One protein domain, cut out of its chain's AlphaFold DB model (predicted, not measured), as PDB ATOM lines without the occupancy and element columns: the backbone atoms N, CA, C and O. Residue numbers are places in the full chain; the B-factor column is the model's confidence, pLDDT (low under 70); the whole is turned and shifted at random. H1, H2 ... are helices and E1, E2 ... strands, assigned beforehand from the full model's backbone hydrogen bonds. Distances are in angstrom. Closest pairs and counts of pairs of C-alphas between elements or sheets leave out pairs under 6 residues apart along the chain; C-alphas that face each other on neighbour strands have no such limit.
ATOM      1  N   MET A 105      76.396  68.914 262.927       53.03
ATOM      2  CA  MET A 105      77.187  68.666 261.729       53.03
ATOM      3  C   MET A 105      77.958  69.939 261.400       53.03
ATOM      4  O   MET A 105      77.395  70.931 260.938       53.03
ATOM      5  N   TYR A 106      79.254  69.901 261.681       52.53
ATOM      6  CA  TYR A 106      80.162  71.015 261.479       52.53
ATOM      7  C   TYR A 106      80.621  71.064 260.018       52.53
ATOM      8  O   TYR A 106      81.117  70.079 259.465       52.53
ATOM      9  N   LEU A 107      80.455  72.223 259.378       51.88
ATOM     10  CA  LEU A 107      81.033  72.483 258.062       51.88
ATOM     11  C   LEU A 107      82.410  73.110 258.268       51.88
ATOM     12  O   LEU A 107      82.522  74.301 258.566       51.88
ATOM     13  N   ASP A 108      83.448  72.289 258.128       54.75
ATOM     14  CA  ASP A 108      84.836  72.746 258.102       54.75
ATOM     15  C   ASP A 108      85.058  73.677 256.894       54.75
ATOM     16  O   ASP A 108      84.679  73.360 255.760       54.75
ATOM     17  N   ASN A 109      85.665  74.839 257.142       55.00
ATOM     18  CA  ASN A 109      86.008  75.806 256.099       55.00
ATOM     19  C   ASN A 109      87.091  75.281 255.143       55.00
ATOM     20  O   ASN A 109      87.085  75.648 253.965       55.00
ATOM     21  N   ASN A 110      87.981  74.411 255.626       49.69
ATOM     22  CA  ASN A 110      89.110  73.864 254.872       49.69
ATOM     23  C   ASN A 110      88.797  72.499 254.235       49.69
ATOM     24  O   ASN A 110      89.423  72.129 253.242       49.69
ATOM     25  N   GLU A 111      87.779  71.785 254.724       49.69
ATOM     26  CA  GLU A 111      87.353  70.485 254.196       49.69
ATOM     27  C   GLU A 111      85.873  70.461 253.773       49.69
ATOM     28  O   GLU A 111      85.070  69.658 254.250       49.69
ATOM     29  N   LYS A 112      85.505  71.241 252.748       46.00
ATOM     30  CA  LYS A 112      84.221  71.030 252.035       46.00
ATOM     31  C   LYS A 112      84.053  69.597 251.487       46.00
ATOM     32  O   LYS A 112      82.935  69.192 251.178       46.00
ATOM     33  N   TYR A 113      85.143  68.831 251.355       37.84
ATOM     34  CA  TYR A 113      85.190  67.584 250.586       37.84
ATOM     35  C   TYR A 113      85.126  66.277 251.398       37.84
ATOM     36  O   TYR A 113      84.574  65.300 250.885       37.84
ATOM     37  N   GLN A 114      85.634  66.204 252.636       42.19
ATOM     38  CA  GLN A 114      85.633  64.928 253.375       42.19
ATOM     39  C   GLN A 114      84.277  64.615 254.008       42.19
ATOM     40  O   GLN A 114      83.777  63.495 253.862       42.19
ATOM     41  N   HIS A 115      83.609  65.606 254.607       45.34
ATOM     42  CA  HIS A 115      82.288  65.373 255.193       45.34
ATOM     43  C   HIS A 115      81.224  65.073 254.127       45.34
ATOM     44  O   HIS A 115      80.389  64.192 254.334       45.34
ATOM     45  N   GLN A 116      81.320  65.677 252.933       40.50
ATOM     46  CA  GLN A 116      80.473  65.313 251.787       40.50
ATOM     47  C   GLN A 116      80.600  63.834 251.395       40.50
ATOM     48  O   GLN A 116      79.630  63.252 250.909       40.50
ATOM     49  N   LYS A 117      81.755  63.194 251.619       39.81
ATOM     50  CA  LYS A 117      81.986  61.794 251.237       39.81
ATOM     51  C   LYS A 117      81.222  60.808 252.132       39.81
ATOM     52  O   LYS A 117      80.673  59.849 251.600       39.81
ATOM     53  N   ASN A 118      81.086  61.096 253.430       42.72
ATOM     54  CA  ASN A 118      80.246  60.316 254.358       42.72
ATOM     55  C   ASN A 118      78.763  60.745 254.328       42.72
ATOM     56  O   ASN A 118      77.865  59.936 254.570       42.72
ATOM     57  N   VAL A 119      78.478  61.994 253.942       46.34
ATOM     58  CA  VAL A 119      77.114  62.527 253.748       46.34
ATOM     59  C   VAL A 119      76.483  62.074 252.425       46.34
ATOM     60  O   VAL A 119      75.269  62.179 252.269       46.34
ATOM     61  N   LYS A 120      77.229  61.447 251.499       42.47
ATOM     62  CA  LYS A 120      76.639  60.793 250.309       42.47
ATOM     63  C   LYS A 120      75.538  59.773 250.647       42.47
ATOM     64  O   LYS A 120      74.683  59.518 249.798       42.47
ATOM     65  N   ASN A 121      75.500  59.262 251.880       46.12
ATOM     66  CA  ASN A 121      74.436  58.375 252.361       46.12
ATOM     67  C   ASN A 121      73.199  59.106 252.918       46.12
ATOM     68  O   ASN A 121      72.156  58.486 253.098       46.12
ATOM     69  N   HIS A 122      73.257  60.422 253.127       55.00
ATOM     70  CA  HIS A 122      72.169  61.226 253.688       55.00
ATOM     71  C   HIS A 122      71.505  62.073 252.595       55.00
ATOM     72  O   HIS A 122      71.461  63.299 252.663       55.00
ATOM     73  N   LYS A 123      70.949  61.415 251.568       62.16
ATOM     74  CA  LYS A 123      70.251  62.077 250.440       62.16
ATOM     75  C   LYS A 123      69.054  62.954 250.862       62.16
ATOM     76  O   LYS A 123      68.539  63.704 250.033       62.16
ATOM     77  N   CYS A 124      68.608  62.856 252.114       69.62
ATOM     78  CA  CYS A 124      67.384  63.472 252.629       69.62
ATOM     79  C   CYS A 124      67.582  64.857 253.270       69.62
ATOM     80  O   CYS A 124      66.593  65.572 253.459       69.62
ATOM     81  N   PHE A 125      68.820  65.246 253.583       74.69
ATOM     82  CA  PHE A 125      69.109  66.471 254.330       74.69
ATOM     83  C   PHE A 125      69.920  67.481 253.512       74.69
ATOM     84  O   PHE A 125      70.570  67.147 252.523       74.69
ATOM     85  N   ASP A 126      69.827  68.734 253.927       80.12
ATOM     86  CA  ASP A 126      70.548  69.894 253.424       80.12
ATOM     87  C   ASP A 126      70.856  70.815 254.622       80.12
ATOM     88  O   ASP A 126      70.384  70.570 255.733       80.12
ATOM     89  N   TYR A 127      71.663  71.850 254.432       81.56
ATOM     90  CA  TYR A 127      72.141  72.719 255.511       81.56
ATOM     91  C   TYR A 127      71.578  74.139 255.372       81.56
ATOM     92  O   TYR A 127      71.330  74.616 254.252       81.56
ATOM     93  N   THR A 128      71.365  74.822 256.506       83.06
ATOM     94  CA  THR A 128      71.148  76.282 256.535       83.06
ATOM     95  C   THR A 128      72.418  77.031 256.136       83.06
ATOM     96  O   THR A 128      73.518  76.478 256.111       83.06
ATOM     97  N   ASN A 129      72.281  78.341 255.925       82.12
ATOM     98  CA  ASN A 129      73.425  79.241 256.033       82.12
ATOM     99  C   ASN A 129      74.055  79.138 257.433       82.12
ATOM    100  O   ASN A 129      73.360  78.849 258.413       82.12
ATOM    101  N   SER A 130      75.366  79.381 257.504       83.31
ATOM    102  CA  SER A 130      76.087  79.483 258.776       83.31
ATOM    103  C   SER A 130      75.470  80.577 259.638       83.31
ATOM    104  O   SER A 130      75.296  81.699 259.157       83.31
ATOM    105  N   TYR A 131      75.129  80.248 260.883       82.81
ATOM    106  CA  TYR A 131      74.618  81.221 261.853       82.81
ATOM    107  C   TYR A 131      75.685  81.649 262.862       82.81
ATOM    108  O   TYR A 131      75.596  82.747 263.406       82.81
ATOM    109  N   ALA A 132      76.709  80.822 263.083       83.69
ATOM    110  CA  ALA A 132      77.825  81.138 263.960       83.69
ATOM    111  C   ALA A 132      79.137  80.578 263.402       83.69
ATOM    112  O   ALA A 132      79.176  79.537 262.745       83.69
ATOM    113  N   LYS A 133      80.228  81.291 263.680       88.50
ATOM    114  CA  LYS A 133      81.583  80.774 263.495       88.50
ATOM    115  C   LYS A 133      82.062  80.250 264.833       88.50
ATOM    116  O   LYS A 133      82.012  80.980 265.819       88.50
ATOM    117  N   SER A 134      82.555  79.027 264.840       89.69
ATOM    118  CA  SER A 134      83.136  78.415 266.023       89.69
ATOM    119  C   SER A 134      84.453  77.750 265.660       89.69
ATOM    120  O   SER A 134      84.868  77.704 264.499       89.69
ATOM    121  N   SER A 135      85.178  77.338 266.685       91.62
ATOM    122  CA  SER A 135      86.525  76.821 266.528       91.62
ATOM    123  C   SER A 135      86.824  75.786 267.590       91.62
ATOM    124  O   SER A 135      86.472  75.969 268.759       91.62
ATOM    125  N   VAL A 136      87.535  74.743 267.187       90.56
ATOM    126  CA  VAL A 136      88.149  73.780 268.088       90.56
ATOM    127  C   VAL A 136      89.435  74.397 268.627       90.56
ATOM    128  O   VAL A 136      90.257  74.896 267.861       90.56
ATOM    129  N   VAL A 137      89.625  74.368 269.938       91.81
ATOM    130  CA  VAL A 137      90.837  74.844 270.620       91.81
ATOM    131  C   VAL A 137      91.361  73.772 271.560       91.81
ATOM    132  O   VAL A 137      90.646  72.835 271.919       91.81
ATOM    133  N   THR A 138      92.618  73.916 271.972       91.31
ATOM    134  CA  THR A 138      93.163  73.119 273.066       91.31
ATOM    135  C   THR A 138      92.933  73.862 274.382       91.31
ATOM    136  O   THR A 138      93.076  75.084 274.480       91.31
ATOM    137  N   ILE A 139      92.506  73.117 275.394       90.62
ATOM    138  CA  ILE A 139      92.090  73.612 276.702       90.62
ATOM    139  C   ILE A 139      92.908  72.862 277.753       90.62
ATOM    140  O   ILE A 139      92.486  71.826 278.272       90.62
ATOM    141  N   PRO A 140      94.143  73.301 278.009       89.44
ATOM    142  CA  PRO A 140      94.955  72.768 279.088       89.44
ATOM    143  C   PRO A 140      94.517  73.339 280.438       89.44
ATOM    144  O   PRO A 140      93.974  74.448 280.547       89.44
ATOM    145  N   HIS A 141      94.827  72.601 281.502       87.31
ATOM    146  CA  HIS A 141      94.809  73.182 282.836       87.31
ATOM    147  C   HIS A 141      95.795  74.360 282.872       87.31
ATOM    148  O   HIS A 141      96.909  74.266 282.345       87.31
ATOM    149  N   LYS A 142      95.426  75.487 283.497       81.31
ATOM    150  CA  LYS A 142      96.400  76.560 283.739       81.31
ATOM    151  C   LYS A 142      97.541  75.961 284.543       81.31
ATOM    152  O   LYS A 142      97.319  75.450 285.642       81.31
ATOM    153  N   SER A 143      98.747  75.982 283.983       70.00
ATOM    154  CA  SER A 143      99.913  75.465 284.692       70.00
ATOM    155  C   SER A 143     100.067  76.179 286.042       70.00
ATOM    156  O   SER A 143      99.461  77.239 286.264       70.00
ATOM    157  N   LYS A 144     100.843  75.577 286.959       65.06
ATOM    158  CA  LYS A 144     101.159  76.163 288.272       65.06
ATOM    159  C   LYS A 144     101.367  77.665 288.117       65.06
ATOM    160  O   LYS A 144     102.100  78.089 287.226       65.06
ATOM    161  N   GLN A 145     100.696  78.454 288.961       62.69
ATOM    162  CA  GLN A 145     100.878  79.900 288.977       62.69
ATOM    163  C   GLN A 145     102.373  80.189 288.951       62.69
ATOM    164  O   GLN A 145     103.085  79.806 289.877       62.69
ATOM    165  N   ILE A 146     102.828  80.818 287.867       64.62
ATOM    166  CA  ILE A 146     104.211  81.261 287.743       64.62
ATOM    167  C   ILE A 146     104.512  82.052 289.002       64.62
ATOM    168  O   ILE A 146     103.784  83.005 289.324       64.62
ATOM    169  N   ASN A 218     101.620  76.067 278.812       75.12
ATOM    170  CA  ASN A 218     102.716  75.593 277.965       75.12
ATOM    171  C   ASN A 218     102.221  75.103 276.593       75.12
ATOM    172  O   ASN A 218     103.009  74.592 275.808       75.12
ATOM    173  N   ILE A 219     100.917  75.209 276.342       86.50
ATOM    174  CA  ILE A 219     100.234  74.749 275.141       86.50
ATOM    175  C   ILE A 219      99.379  75.914 274.640       86.50
ATOM    176  O   ILE A 219      98.295  76.164 275.178       86.50
ATOM    177  N   ASP A 220      99.897  76.642 273.652       86.62
ATOM    178  CA  ASP A 220      99.199  77.747 272.978       86.62
ATOM    179  C   ASP A 220      98.807  77.399 271.535       86.62
ATOM    180  O   ASP A 220      97.948  78.074 270.959       86.62
ATOM    181  N   ASN A 221      99.398  76.340 270.975       88.62
ATOM    182  CA  ASN A 221      99.104  75.811 269.650       88.62
ATOM    183  C   ASN A 221      99.170  74.273 269.602       88.62
ATOM    184  O   ASN A 221      99.465  73.582 270.583       88.62
ATOM    185  N   ILE A 222      98.863  73.734 268.425       86.50
ATOM    186  CA  ILE A 222      98.798  72.297 268.157       86.50
ATOM    187  C   ILE A 222     100.175  71.618 268.217       86.50
ATOM    188  O   ILE A 222     100.275  70.453 268.598       86.50
ATOM    189  N   ASP A 223     101.246  72.331 267.871       88.06
ATOM    190  CA  ASP A 223     102.604  71.790 267.868       88.06
ATOM    191  C   ASP A 223     103.209  71.762 269.271       88.06
ATOM    192  O   ASP A 223     103.951  70.834 269.594       88.06
ATOM    193  N   ASP A 224     102.848  72.719 270.124       88.75
ATOM    194  CA  ASP A 224     103.136  72.686 271.553       88.75
ATOM    195  C   ASP A 224     102.458  71.473 272.188       88.75
ATOM    196  O   ASP A 224     103.095  70.743 272.942       88.75
ATOM    197  N   LEU A 225     101.198  71.198 271.820       88.31
ATOM    198  CA  LEU A 225     100.485  70.006 272.282       88.31
ATOM    199  C   LEU A 225     101.218  68.723 271.866       88.31
ATOM    200  O   LEU A 225     101.421  67.854 272.709       88.31
ATOM    201  N   LYS A 226     101.666  68.617 270.605       87.94
ATOM    202  CA  LYS A 226     102.435  67.456 270.108       87.94
ATOM    203  C   LYS A 226     103.779  67.278 270.810       87.94
ATOM    204  O   LYS A 226     104.227  66.150 270.983       87.94
ATOM    205  N   ARG A 227     104.450  68.382 271.153       88.12
ATOM    206  CA  ARG A 227     105.723  68.371 271.893       88.12
ATOM    207  C   ARG A 227     105.526  68.119 273.383       88.12
ATOM    208  O   ARG A 227     106.471  67.740 274.069       88.12
ATOM    209  N   SER A 228     104.322  68.360 273.890       85.69
ATOM    210  CA  SER A 228     103.981  68.118 275.280       85.69
ATOM    211  C   SER A 228     103.754  66.626 275.535       85.69
ATOM    212  O   SER A 228     103.205  65.912 274.704       85.69
ATOM    213  N   ASN A 229     104.097  66.167 276.738       87.25
ATOM    214  CA  ASN A 229     103.738  64.829 277.215       87.25
ATOM    215  C   ASN A 229     102.338  64.808 277.864       87.25
ATOM    216  O   ASN A 229     102.115  64.051 278.809       87.25
ATOM    217  N   HIS A 230     101.424  65.695 277.446       88.06
ATOM    218  CA  HIS A 230     100.087  65.762 278.041       88.06
ATOM    219  C   HIS A 230      99.194  64.641 277.513       88.06
ATOM    220  O   HIS A 230      99.239  64.282 276.338       88.06
ATOM    221  N   GLN A 231      98.329  64.127 278.383       90.25
ATOM    222  CA  GLN A 231      97.242  63.248 277.973       90.25
ATOM    223  C   GLN A 231      96.150  64.076 277.290       90.25
ATOM    224  O   GLN A 231      95.716  65.088 277.843       90.25
ATOM    225  N   VAL A 232      95.709  63.670 276.097       90.75
ATOM    226  CA  VAL A 232      94.803  64.478 275.272       90.75
ATOM    227  C   VAL A 232      93.375  63.943 275.341       90.75
ATOM    228  O   VAL A 232      93.043  62.867 274.861       90.75
ATOM    229  N   PHE A 233      92.469  64.712 275.911       90.06
ATOM    230  CA  PHE A 233      91.055  64.359 275.939       90.06
ATOM    231  C   PHE A 233      90.341  65.061 274.801       90.06
ATOM    232  O   PHE A 233      90.593  66.230 274.537       90.06
ATOM    233  N   VAL A 234      89.479  64.349 274.090       89.06
ATOM    234  CA  VAL A 234      88.861  64.875 272.870       89.06
ATOM    235  C   VAL A 234      87.375  64.625 272.959       89.06
ATOM    236  O   VAL A 234      86.961  63.489 273.199       89.06
ATOM    237  N   ALA A 235      86.564  65.657 272.735       85.38
ATOM    238  CA  ALA A 235      85.139  65.419 272.554       85.38
ATOM    239  C   ALA A 235      84.930  64.515 271.327       85.38
ATOM    240  O   ALA A 235      85.564  64.716 270.288       85.38
ATOM    241  N   ASN A 236      84.070  63.500 271.432       81.50
ATOM    242  CA  ASN A 236      83.896  62.494 270.371       81.50
ATOM    243  C   ASN A 236      83.596  63.120 268.990       81.50
ATOM    244  O   ASN A 236      84.090  62.651 267.965       81.50
ATOM    245  N   GLU A 237      82.863  64.233 268.975       81.88
ATOM    246  CA  GLU A 237      82.531  65.026 267.787       81.88
ATOM    247  C   GLU A 237      83.727  65.693 267.084       81.88
ATOM    248  O   GLU A 237      83.611  66.042 265.914       81.88
ATOM    249  N   PHE A 238      84.881  65.840 267.747       85.56
ATOM    250  CA  PHE A 238      86.104  66.427 267.172       85.56
ATOM    251  C   PHE A 238      87.192  65.399 266.874       85.56
ATOM    252  O   PHE A 238      88.311  65.761 266.509       85.56
ATOM    253  N   LYS A 239      86.876  64.107 266.999       85.00
ATOM    254  CA  LYS A 239      87.812  63.008 266.743       85.00
ATOM    255  C   LYS A 239      88.502  63.121 265.383       85.00
ATOM    256  O   LYS A 239      89.701  62.870 265.289       85.00
ATOM    257  N   HIS A 240      87.772  63.508 264.337       82.38
ATOM    258  CA  HIS A 240      88.305  63.576 262.974       82.38
ATOM    259  C   HIS A 240      89.364  64.664 262.790       82.38
ATOM    260  O   HIS A 240      90.313  64.442 262.039       82.38
ATOM    261  N   TYR A 241      89.272  65.781 263.520       80.31
ATOM    262  CA  TYR A 241      90.276  66.853 263.478       80.31
ATOM    263  C   TYR A 241      91.643  66.414 264.016       80.31
ATOM    264  O   TYR A 241      92.659  67.055 263.750       80.31
ATOM    265  N   LEU A 242      91.689  65.295 264.742       79.44
ATOM    266  CA  LEU A 242      92.902  64.760 265.348       79.44
ATOM    267  C   LEU A 242      93.401  63.484 264.673       79.44
ATOM    268  O   LEU A 242      94.324  62.859 265.182       79.44
ATOM    269  N   ASN A 243      92.872  63.103 263.508       73.12
ATOM    270  CA  ASN A 243      93.353  61.915 262.788       73.12
ATOM    271  C   ASN A 243      94.851  61.990 262.417       73.12
ATOM    272  O   ASN A 243      95.486  60.956 262.232       73.12
ATOM    273  N   ASN A 244      95.430  63.196 262.370       68.50
ATOM    274  CA  ASN A 244      96.864  63.414 262.155       68.50
ATOM    275  C   ASN A 244      97.697  63.434 263.453       68.50
ATOM    276  O   ASN A 244      98.916  63.607 263.398       68.50
ATOM    277  N   PHE A 245      97.079  63.272 264.627       71.81
ATOM    278  CA  PHE A 245      97.801  63.133 265.891       71.81
ATOM    279  C   PHE A 245      98.279  61.694 266.095       71.81
ATOM    280  O   PHE A 245      97.525  60.731 265.962       71.81
ATOM    281  N   SER A 246      99.559  61.539 266.434       54.91
ATOM    282  CA  SER A 246     100.187  60.228 266.602       54.91
ATOM    283  C   SER A 246      99.664  59.474 267.841       54.91
ATOM    284  O   SER A 246      99.752  59.962 268.966       54.91
ATOM    285  N   ARG A 247      99.130  58.276 267.562       56.09
ATOM    286  CA  ARG A 247      98.749  57.058 268.326       56.09
ATOM    287  C   ARG A 247      98.543  57.009 269.851       56.09
ATOM    288  O   ARG A 247      97.830  56.101 270.261       56.09
ATOM    289  N   ASN A 248      99.076  57.889 270.694       54.31
ATOM    290  CA  ASN A 248      99.160  57.577 272.134       54.31
ATOM    291  C   ASN A 248      98.181  58.302 273.064       54.31
ATOM    292  O   ASN A 248      98.219  58.029 274.262       54.31
ATOM    293  N   TYR A 249      97.319  59.200 272.577       59.66
ATOM    294  CA  TYR A 249      96.826  60.231 273.497       59.66
ATOM    295  C   TYR A 249      95.334  60.493 273.575       59.66
ATOM    296  O   TYR A 249      94.980  61.183 274.514       59.66
ATOM    297  N   SER A 250      94.467  59.946 272.720       65.00
ATOM    298  CA  SER A 250      93.075  60.421 272.640       65.00
ATOM    299  C   SER A 250      92.082  59.543 273.408       65.00
ATOM    300  O   SER A 250      91.664  58.499 272.902       65.00
ATOM    301  N   ILE A 251      91.653  59.975 274.597       71.50
ATOM    302  CA  ILE A 251      90.449  59.421 275.243       71.50
ATOM    303  C   ILE A 251      89.250  60.247 274.787       71.50
ATOM    304  O   ILE A 251      89.216  61.466 274.972       71.50
ATOM    305  N   TYR A 252      88.275  59.570 274.182       74.81
ATOM    306  CA  TYR A 252      87.038  60.196 273.733       74.81
ATOM    307  C   TYR A 252      86.088  60.359 274.911       74.81
ATOM    308  O   TYR A 252      85.759  59.386 275.590       74.81
ATOM    309  N   LEU A 253      85.659  61.592 275.144       74.69
ATOM    310  CA  LEU A 253      84.700  61.942 276.183       74.69
ATOM    311  C   LEU A 253      83.487  62.628 275.555       74.69
ATOM    312  O   LEU A 253      83.561  63.159 274.443       74.69
ATOM    313  N   ALA A 254      82.373  62.644 276.280       75.12
ATOM    314  CA  ALA A 254      81.347  63.645 276.026       75.12
ATOM    315  C   ALA A 254      81.895  65.030 276.419       75.12
ATOM    316  O   ALA A 254      82.680  65.131 277.369       75.12
ATOM    317  N   SER A 255      81.509  66.069 275.676       70.31
ATOM    318  CA  SER A 255      81.996  67.452 275.834       70.31
ATOM    319  C   SER A 255      81.993  67.904 277.297       70.31
ATOM    320  O   SER A 255      83.011  68.351 277.815       70.31
ATOM    321  N   ASP A 256      80.901  67.652 278.015       73.44
ATOM    322  CA  ASP A 256      80.709  68.114 279.394       73.44
ATOM    323  C   ASP A 256      81.740  67.552 280.402       73.44
ATOM    324  O   ASP A 256      82.006  68.158 281.446       73.44
ATOM    325  N   PHE A 257      82.374  66.413 280.100       81.69
ATOM    326  CA  PHE A 257      83.324  65.747 281.003       81.69
ATOM    327  C   PHE A 257      84.737  66.311 280.944       81.69
ATOM    328  O   PHE A 257      85.542  66.055 281.843       81.69
ATOM    329  N   CYS A 258      85.046  67.089 279.916       81.88
ATOM    330  CA  CYS A 258      86.363  67.662 279.704       81.88
ATOM    331  C   CYS A 258      86.841  68.471 280.926       81.88
ATOM    332  O   CYS A 258      87.930  68.249 281.460       81.88
ATOM    333  N   SER A 259      85.966  69.323 281.466       81.94
ATOM    334  CA  SER A 259      86.262  70.131 282.652       81.94
ATOM    335  C   SER A 259      86.525  69.301 283.919       81.94
ATOM    336  O   SER A 259      87.376  69.672 284.731       81.94
ATOM    337  N   CYS A 260      85.829  68.172 284.086       83.81
ATOM    338  CA  CYS A 260      85.993  67.255 285.217       83.81
ATOM    339  C   CYS A 260      87.325  66.506 285.149       83.81
ATOM    340  O   CYS A 260      87.976  66.292 286.170       83.81
ATOM    341  N   VAL A 261      87.753  66.131 283.945       85.31
ATOM    342  CA  VAL A 261      89.034  65.452 283.743       85.31
ATOM    343  C   VAL A 261      90.205  66.397 283.979       85.31
ATOM    344  O   VAL A 261      91.139  66.031 284.692       85.31
ATOM    345  N   LEU A 262      90.134  67.626 283.463       86.75
ATOM    346  CA  LEU A 262      91.184  68.629 283.675       86.75
ATOM    347  C   LEU A 262      91.349  69.004 285.151       86.75
ATOM    348  O   LEU A 262      92.465  69.260 285.590       86.75
ATOM    349  N   LEU A 263      90.265  68.999 285.935       84.50
ATOM    350  CA  LEU A 263      90.326  69.233 287.384       84.50
ATOM    351  C   LEU A 263      91.133  68.164 288.131       84.50
ATOM    352  O   LEU A 263      91.817  68.481 289.101       84.50
ATOM    353  N   ASN A 264      91.057  66.913 287.679       86.00
ATOM    354  CA  ASN A 264      91.700  65.781 288.343       86.00
ATOM    355  C   ASN A 264      93.078  65.443 287.758       86.00
ATOM    356  O   ASN A 264      93.820  64.664 288.354       86.00
ATOM    357  N   ASN A 265      93.435  66.011 286.603       87.12
ATOM    358  CA  ASN A 265      94.677  65.698 285.909       87.12
ATOM    359  C   ASN A 265      95.366  66.966 285.385       87.12
ATOM    360  O   ASN A 265      95.021  67.508 284.338       87.12
ATOM    361  N   LEU A 266      96.398  67.411 286.108       86.50
ATOM    362  CA  LEU A 266      97.177  68.607 285.761       86.50
ATOM    363  C   LEU A 266      98.016  68.447 284.483       86.50
ATOM    364  O   LEU A 266      98.398  69.450 283.889       86.50
ATOM    365  N   ASN A 267      98.294  67.207 284.070       88.62
ATOM    366  CA  ASN A 267      99.032  66.885 282.845       88.62
ATOM    367  C   ASN A 267      98.081  66.458 281.717       88.62
ATOM    368  O   ASN A 267      98.477  65.735 280.802       88.62
ATOM    369  N   ALA A 268      96.816  66.867 281.795       90.12
ATOM    370  CA  ALA A 268      95.838  66.654 280.749       90.12
ATOM    371  C   ALA A 268      95.575  67.947 279.976       90.12
ATOM    372  O   ALA A 268      95.578  69.051 280.526       90.12
ATOM    373  N   THR A 269      95.293  67.778 278.692       90.75
ATOM    374  CA  THR A 269      94.803  68.832 277.813       90.75
ATOM    375  C   THR A 269      93.573  68.321 277.116       90.75
ATOM    376  O   THR A 269      93.561  67.202 276.617       90.75
ATOM    377  N   CYS A 270      92.538  69.138 277.060       90.62
ATOM    378  CA  CYS A 270      91.341  68.781 276.338       90.62
ATOM    379  C   CYS A 270      91.285  69.483 274.982       90.62
ATOM    380  O   CYS A 270      91.900  70.528 274.793       90.62
ATOM    381  N   VAL A 271      90.570  68.908 274.026       90.50
ATOM    382  CA  VAL A 271      90.316  69.474 272.706       90.50
ATOM    383  C   VAL A 271      88.808  69.566 272.543       90.50
ATOM    384  O   VAL A 271      88.113  68.548 272.473       90.50
ATOM    385  N   GLY A 272      88.316  70.799 272.520       89.56
ATOM    386  CA  GLY A 272      86.895  71.111 272.587       89.56
ATOM    387  C   GLY A 272      86.571  72.432 271.904       89.56
ATOM    388  O   GLY A 272      87.442  73.081 271.315       89.56
ATOM    389  N   ARG A 273      85.302  72.836 271.965       88.50
ATOM    390  CA  ARG A 273      84.864  74.104 271.377       88.50
ATOM    391  C   ARG A 273      85.347  75.285 272.209       88.50
ATOM    392  O   ARG A 273      85.341  75.249 273.438       88.50
ATOM    393  N   ARG A 274      85.705  76.372 271.528       86.19
ATOM    394  CA  ARG A 274      86.154  77.625 272.154       86.19
ATOM    395  C   ARG A 274      85.088  78.287 273.031       86.19
ATOM    396  O   ARG A 274      85.426  78.966 273.993       86.19
ATOM    397  N   ASP A 275      83.819  78.123 272.692       77.19
ATOM    398  CA  ASP A 275      82.696  78.808 273.331       77.19
ATOM    399  C   ASP A 275      82.196  78.138 274.618       77.19
ATOM    400  O   ASP A 275      81.608  78.816 275.458       77.19
ATOM    401  N   TYR A 276      82.456  76.843 274.811       65.38
ATOM    402  CA  TYR A 276      81.730  76.056 275.810       65.38
ATOM    403  C   TYR A 276      82.379  76.007 277.209       65.38
ATOM    404  O   TYR A 276      81.677  75.851 278.202       65.38
ATOM    405  N   GLU A 277      83.704  76.161 277.340       58.69
ATOM    406  CA  GLU A 277      84.377  75.684 278.570       58.69
ATOM    407  C   GLU A 277      85.191  76.706 279.368       58.69
ATOM    408  O   GLU A 277      85.275  76.617 280.597       58.69
ATOM    409  N   ALA A 278      85.800  77.696 278.722       54.12
ATOM    410  CA  ALA A 278      86.806  78.517 279.399       54.12
ATOM    411  C   ALA A 278      86.320  79.902 279.832       54.12
ATOM    412  O   ALA A 278      86.943  80.513 280.702       54.12
ATOM    413  N   ALA A 279      85.195  80.384 279.299       51.34
ATOM    414  CA  ALA A 279      84.593  81.630 279.775       51.34
ATOM    415  C   ALA A 279      84.157  81.523 281.249       51.34
ATOM    416  O   ALA A 279      84.192  82.507 281.984       51.34
ATOM    417  N   THR A 280      83.809  80.317 281.705       55.59
ATOM    418  CA  THR A 280      83.224  80.099 283.032       55.59
ATOM    419  C   THR A 280      84.217  79.675 284.113       55.59
ATOM    420  O   THR A 280      83.866  79.718 285.290       55.59
ATOM    421  N   ARG A 281      85.447  79.247 283.778       67.56
ATOM    422  CA  ARG A 281      86.334  78.593 284.763       67.56
ATOM    423  C   ARG A 281      87.727  79.218 284.833       67.56
ATOM    424  O   ARG A 281      88.566  79.055 283.952       67.56
ATOM    425  N   TYR A 282      88.007  79.894 285.954       70.00
ATOM    426  CA  TYR A 282      89.245  80.654 286.191       70.00
ATOM    427  C   TYR A 282      90.547  79.847 286.089       70.00
ATOM    428  O   TYR A 282      91.605  80.459 285.934       70.00
ATOM    429  N   TYR A 283      90.493  78.519 286.156       74.88
ATOM    430  CA  TYR A 283      91.648  77.617 286.166       74.88
ATOM    431  C   TYR A 283      91.938  76.953 284.806       74.88
ATOM    432  O   TYR A 283      92.924  76.235 284.688       74.88
ATOM    433  N   LEU A 284      91.137  77.221 283.770       84.44
ATOM    434  CA  LEU A 284      91.376  76.714 282.415       84.44
ATOM    435  C   LEU A 284      91.977  77.800 281.525       84.44
ATOM    436  O   LEU A 284      91.654  78.985 281.662       84.44
ATOM    437  N   HIS A 285      92.886  77.402 280.639       85.44
ATOM    438  CA  HIS A 285      93.454  78.262 279.603       85.44
ATOM    439  C   HIS A 285      92.937  77.806 278.248       85.44
ATOM    440  O   HIS A 285      92.853  76.611 278.013       85.44
ATOM    441  N   MET A 286      92.611  78.745 277.361       88.31
ATOM    442  CA  MET A 286      92.349  78.426 275.957       88.31
ATOM    443  C   MET A 286      93.578  78.744 275.134       88.31
ATOM    444  O   MET A 286      94.124  79.845 275.249       88.31
ATOM    445  N   SER A 287      93.951  77.824 274.253       89.12
ATOM    446  CA  SER A 287      94.944  78.095 273.227       89.12
ATOM    447  C   SER A 287      94.529  79.287 272.370       89.12
ATOM    448  O   SER A 287      93.358  79.476 272.013       89.12
ATOM    449  N   LYS A 288      95.514  80.122 272.043       87.56
ATOM    450  CA  LYS A 288      95.305  81.269 271.154       87.56
ATOM    451  C   LYS A 288      95.032  80.791 269.736       87.56
ATOM    452  O   LYS A 288      94.129  81.308 269.076       87.56
ATOM    453  N   GLU A 289      95.780  79.784 269.304       91.06
ATOM    454  CA  GLU A 289      95.584  79.157 268.007       91.06
ATOM    455  C   GLU A 289      94.445  78.144 268.063       91.06
ATOM    456  O   GLU A 289      94.258  77.426 269.053       91.06
ATOM    457  N   THR A 290      93.658  78.123 266.991       91.62
ATOM    458  CA  THR A 290      92.593  77.148 266.791       91.62
ATOM    459  C   THR A 290      93.175  75.897 266.151       91.62
ATOM    460  O   THR A 290      94.075  75.952 265.318       91.62
ATOM    461  N   VAL A 291      92.677  74.741 266.575       89.81
ATOM    462  CA  VAL A 291      92.955  73.450 265.940       89.81
ATOM    463  C   VAL A 291      92.226  73.376 264.601       89.81
ATOM    464  O   VAL A 291      92.788  72.908 263.615       89.81
ATOM    465  N   ALA A 292      90.979  73.843 264.577       90.62
ATOM    466  CA  ALA A 292      90.156  73.928 263.381       90.62
ATOM    467  C   ALA A 292      89.093  75.014 263.554       90.62
ATOM    468  O   ALA A 292      88.591  75.215 264.660       90.62
ATOM    469  N   ASP A 293      88.710  75.657 262.456       90.50
ATOM    470  CA  ASP A 293      87.602  76.608 262.414       90.50
ATOM    471  C   ASP A 293      86.459  76.016 261.595       90.50
ATOM    472  O   ASP A 293      86.663  75.493 260.497       90.50
ATOM    473  N   PHE A 294      85.237  76.138 262.096       87.81
ATOM    474  CA  PHE A 294      84.060  75.603 261.431       87.81
ATOM    475  C   PHE A 294      82.875  76.558 261.525       87.81
ATOM    476  O   PHE A 294      82.782  77.440 262.381       87.81
ATOM    477  N   ASN A 295      81.959  76.378 260.585       87.00
ATOM    478  CA  ASN A 295      80.689  77.075 260.564       87.00
ATOM    479  C   ASN A 295      79.613  76.196 261.187       87.00
ATOM    480  O   ASN A 295      79.431  75.039 260.798       87.00
ATOM    481  N   GLU A 296      78.869  76.773 262.119       83.62
ATOM    482  CA  GLU A 296      77.705  76.135 262.701       83.62
ATOM    483  C   GLU A 296      76.511  76.344 261.782       83.62
ATOM    484  O   GLU A 296      76.140  77.467 261.433       83.62
ATOM    485  N   THR A 297      75.922  75.229 261.366       83.38
ATOM    486  CA  THR A 297      74.728  75.200 260.525       83.38
ATOM    487  C   THR A 297      73.696  74.286 261.149       83.38
ATOM    488  O   THR A 297      74.028  73.388 261.925       83.38
ATOM    489  N   GLN A 298      72.429  74.524 260.839       81.06
ATOM    490  CA  GLN A 298      71.363  73.613 261.218       81.06
ATOM    491  C   GLN A 298      71.141  72.627 260.075       81.06
ATOM    492  O   GLN A 298      71.109  73.005 258.897       81.06
ATOM    493  N   LEU A 299      70.980  71.358 260.436       77.94
ATOM    494  CA  LEU A 299      70.564  70.327 259.502       77.94
ATOM    495  C   LEU A 299      69.068  70.494 259.226       77.94
ATOM    496  O   LEU A 299      68.261  70.597 260.147       77.94
ATOM    497  N   MET A 300      68.691  70.497 257.958       79.25
ATOM    498  CA  MET A 300      67.306  70.615 257.524       79.25
ATOM    499  C   MET A 300      66.961  69.589 256.454       79.25
ATOM    500  O   MET A 300      67.830  69.027 255.796       79.25
ATOM    501  N   ARG A 301      65.669  69.338 256.235       74.31
ATOM    502  CA  ARG A 301      65.224  68.488 255.122       74.31
ATOM    503  C   ARG A 301      65.525  69.182 253.786       74.31
ATOM    504  O   ARG A 301      65.254  70.369 253.632       74.31
ATOM    505  N   LYS A 302      66.013  68.436 252.786       75.44
ATOM    506  CA  LYS A 302      66.461  68.980 251.484       75.44
ATOM    507  C   LYS A 302      65.411  69.797 250.717       75.44
ATOM    508  O   LYS A 302      65.760  70.702 249.972       75.44
ATOM    509  N   ASN A 303      64.131  69.527 250.965       76.69
ATOM    510  CA  ASN A 303      62.999  70.232 250.358       76.69
ATOM    511  C   ASN A 303      62.175  71.006 251.398       76.69
ATOM    512  O   ASN A 303      60.966  71.167 251.236       76.69
ATOM    513  N   TRP A 304      62.786  71.418 252.512       76.75
ATOM    514  CA  TRP A 304      62.049  72.140 253.541       76.75
ATOM    515  C   TRP A 304      61.594  73.498 253.007       76.75
ATOM    516  O   TRP A 304      62.406  74.295 252.541       76.75
ATOM    517  N   LEU A 305      60.289  73.769 253.088       73.25
ATOM    518  CA  LEU A 305      59.676  74.996 252.568       73.25
ATOM    519  C   LEU A 305      60.265  76.270 253.196       73.25
ATOM    520  O   LEU A 305      60.296  77.313 252.546       73.25
ATOM    521  N   LEU A 306      60.789  76.170 254.423       69.56
ATOM    522  CA  LEU A 306      61.440  77.267 255.145       69.56
ATOM    523  C   LEU A 306      62.870  77.559 254.670       69.56
ATOM    524  O   LEU A 306      63.424  78.600 255.003       69.56
ATOM    525  N   LYS A 307      63.458  76.701 253.827       73.81
ATOM    526  CA  LYS A 307      64.749  76.967 253.172       73.81
ATOM    527  C   LYS A 307      64.659  78.069 252.109       73.81
ATOM    528  O   LYS A 307      65.667  78.388 251.482       73.81
ATOM    529  N   LYS A 308      63.457  78.596 251.826       66.88
ATOM    530  CA  LYS A 308      63.214  79.498 250.696       66.88
ATOM    531  C   LYS A 308      64.241  80.635 250.639       66.88
ATOM    532  O   LYS A 308      64.514  81.322 251.617       66.88
ATOM    533  N   LYS A 309      64.798  80.741 249.431       54.62
ATOM    534  CA  LYS A 309      65.936  81.548 248.994       54.62
ATOM    535  C   LYS A 309      65.819  82.997 249.475       54.62
ATOM    536  O   LYS A 309      64.948  83.721 249.000       54.62
ATOM    537  N   LYS A 310      66.712  83.396 250.380       47.44
ATOM    538  CA  LYS A 310      67.283  84.741 250.292       47.44
ATOM    539  C   LYS A 310      68.221  84.780 249.093       47.44
ATOM    540  O   LYS A 310      68.877  83.743 248.845       47.44
TER     541      LYS A 310
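AT A GLANCE: This is residues 105 to 146 and 218 to 310 of the 310 residues of an uncharacterized protein of Aphidius gifuensis (UniProt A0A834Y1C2). What is the shape? A sheet of six strands curls like part of a barrel round the short helix H3, with H4 on its opposite face. At one end E7 runs on into E8, which pairs with E2 and lengthens the whole beyond the curled body. What makes it up? The printed part has 135 residues, with eight named strands and four named helices, in the order E1 H1 E2 E3 H2 E4 H3 E5 H4 E6 E7 E8, a mixed class. The large sheet, E1 E7 E3 E6 E4 E5, is mixed; the whole is only just compact, close to loose, with a radius of gyration of the C-alphas of 16.9 A and spans of 56 by 31 by 22 A.

HOW THE PARTS SIT: How does it begin? E1, residues 106 to 108, is antiparallel to E7, residues 290 to 296, with N 295 and O 107 within hydrogen-bond range at 3.0 A. H1, residues 114 to 119, only grazes the sheet. E2, residues 125 to 127, is antiparallel to E8, residues 299 to 301, with N 126 to O 300 at 2.8 A. Which strands follow? E3, residues 132 to 140, is antiparallel to E7, N 291 to O 136 at 2.7 A, and to E6, residues 268 to 273, N 139 to O 270 at 2.7 A. E4, residues 231 to 235, is parallel to E6, N 271 to O 233 at 2.7 A, and to E5, residues 250 to 253, N 234 to O 251 at 3.0 A. Where are the other helices? H2, residues 222 to 227, is over none of the strands, at a height over the sheet of 8.2 A; the sheet curls round H3, residues 236 to 242, whose closest C-alphas with E5 are Asn 236 and Tyr 252, 5.1 A. H4, residues 255 to 264, on the opposite face, making three layers, is over E6 and E4, along the strands, its closest C-alphas with E6 being Leu 262 and Ala 268, 5.8 A. What of crossovers and backbones? E4, H3, E5 form a strand-helix-strand unit, parallel neighbours joined through a helix, and E5, H4, E6 a split one around E4, both right-handed. Every O i to N i+4 pair is within hydrogen-bond range in H2, but 1 of 2 in H1, 4 of 6 in H4 and 0 of 3 in H3, which has 3 of 4 O i to N i+3 pairs.

IN THESE COORDINATES: Where are the anchors? E1 begins with C-alpha 106 at (80.162, 71.015, 261.479), and E8 ends with C-alpha 301 at (65.224, 68.488, 255.122). Which elements are longer? E3 measures 24.3 A, E6 16.2 A, H4 15.9 A and E7 15.5 A.

THE WHOLE: Is anything cut? Residues 147 to 217 are not printed; C-alphas 146 and 218 are 11.4 A apart. Which link is long? E6 to E7, residues 274 to 289. Where is confidence low? The mean pLDDT of the printed part is 75.3, with 39 residues under 70, among them 105 to 124.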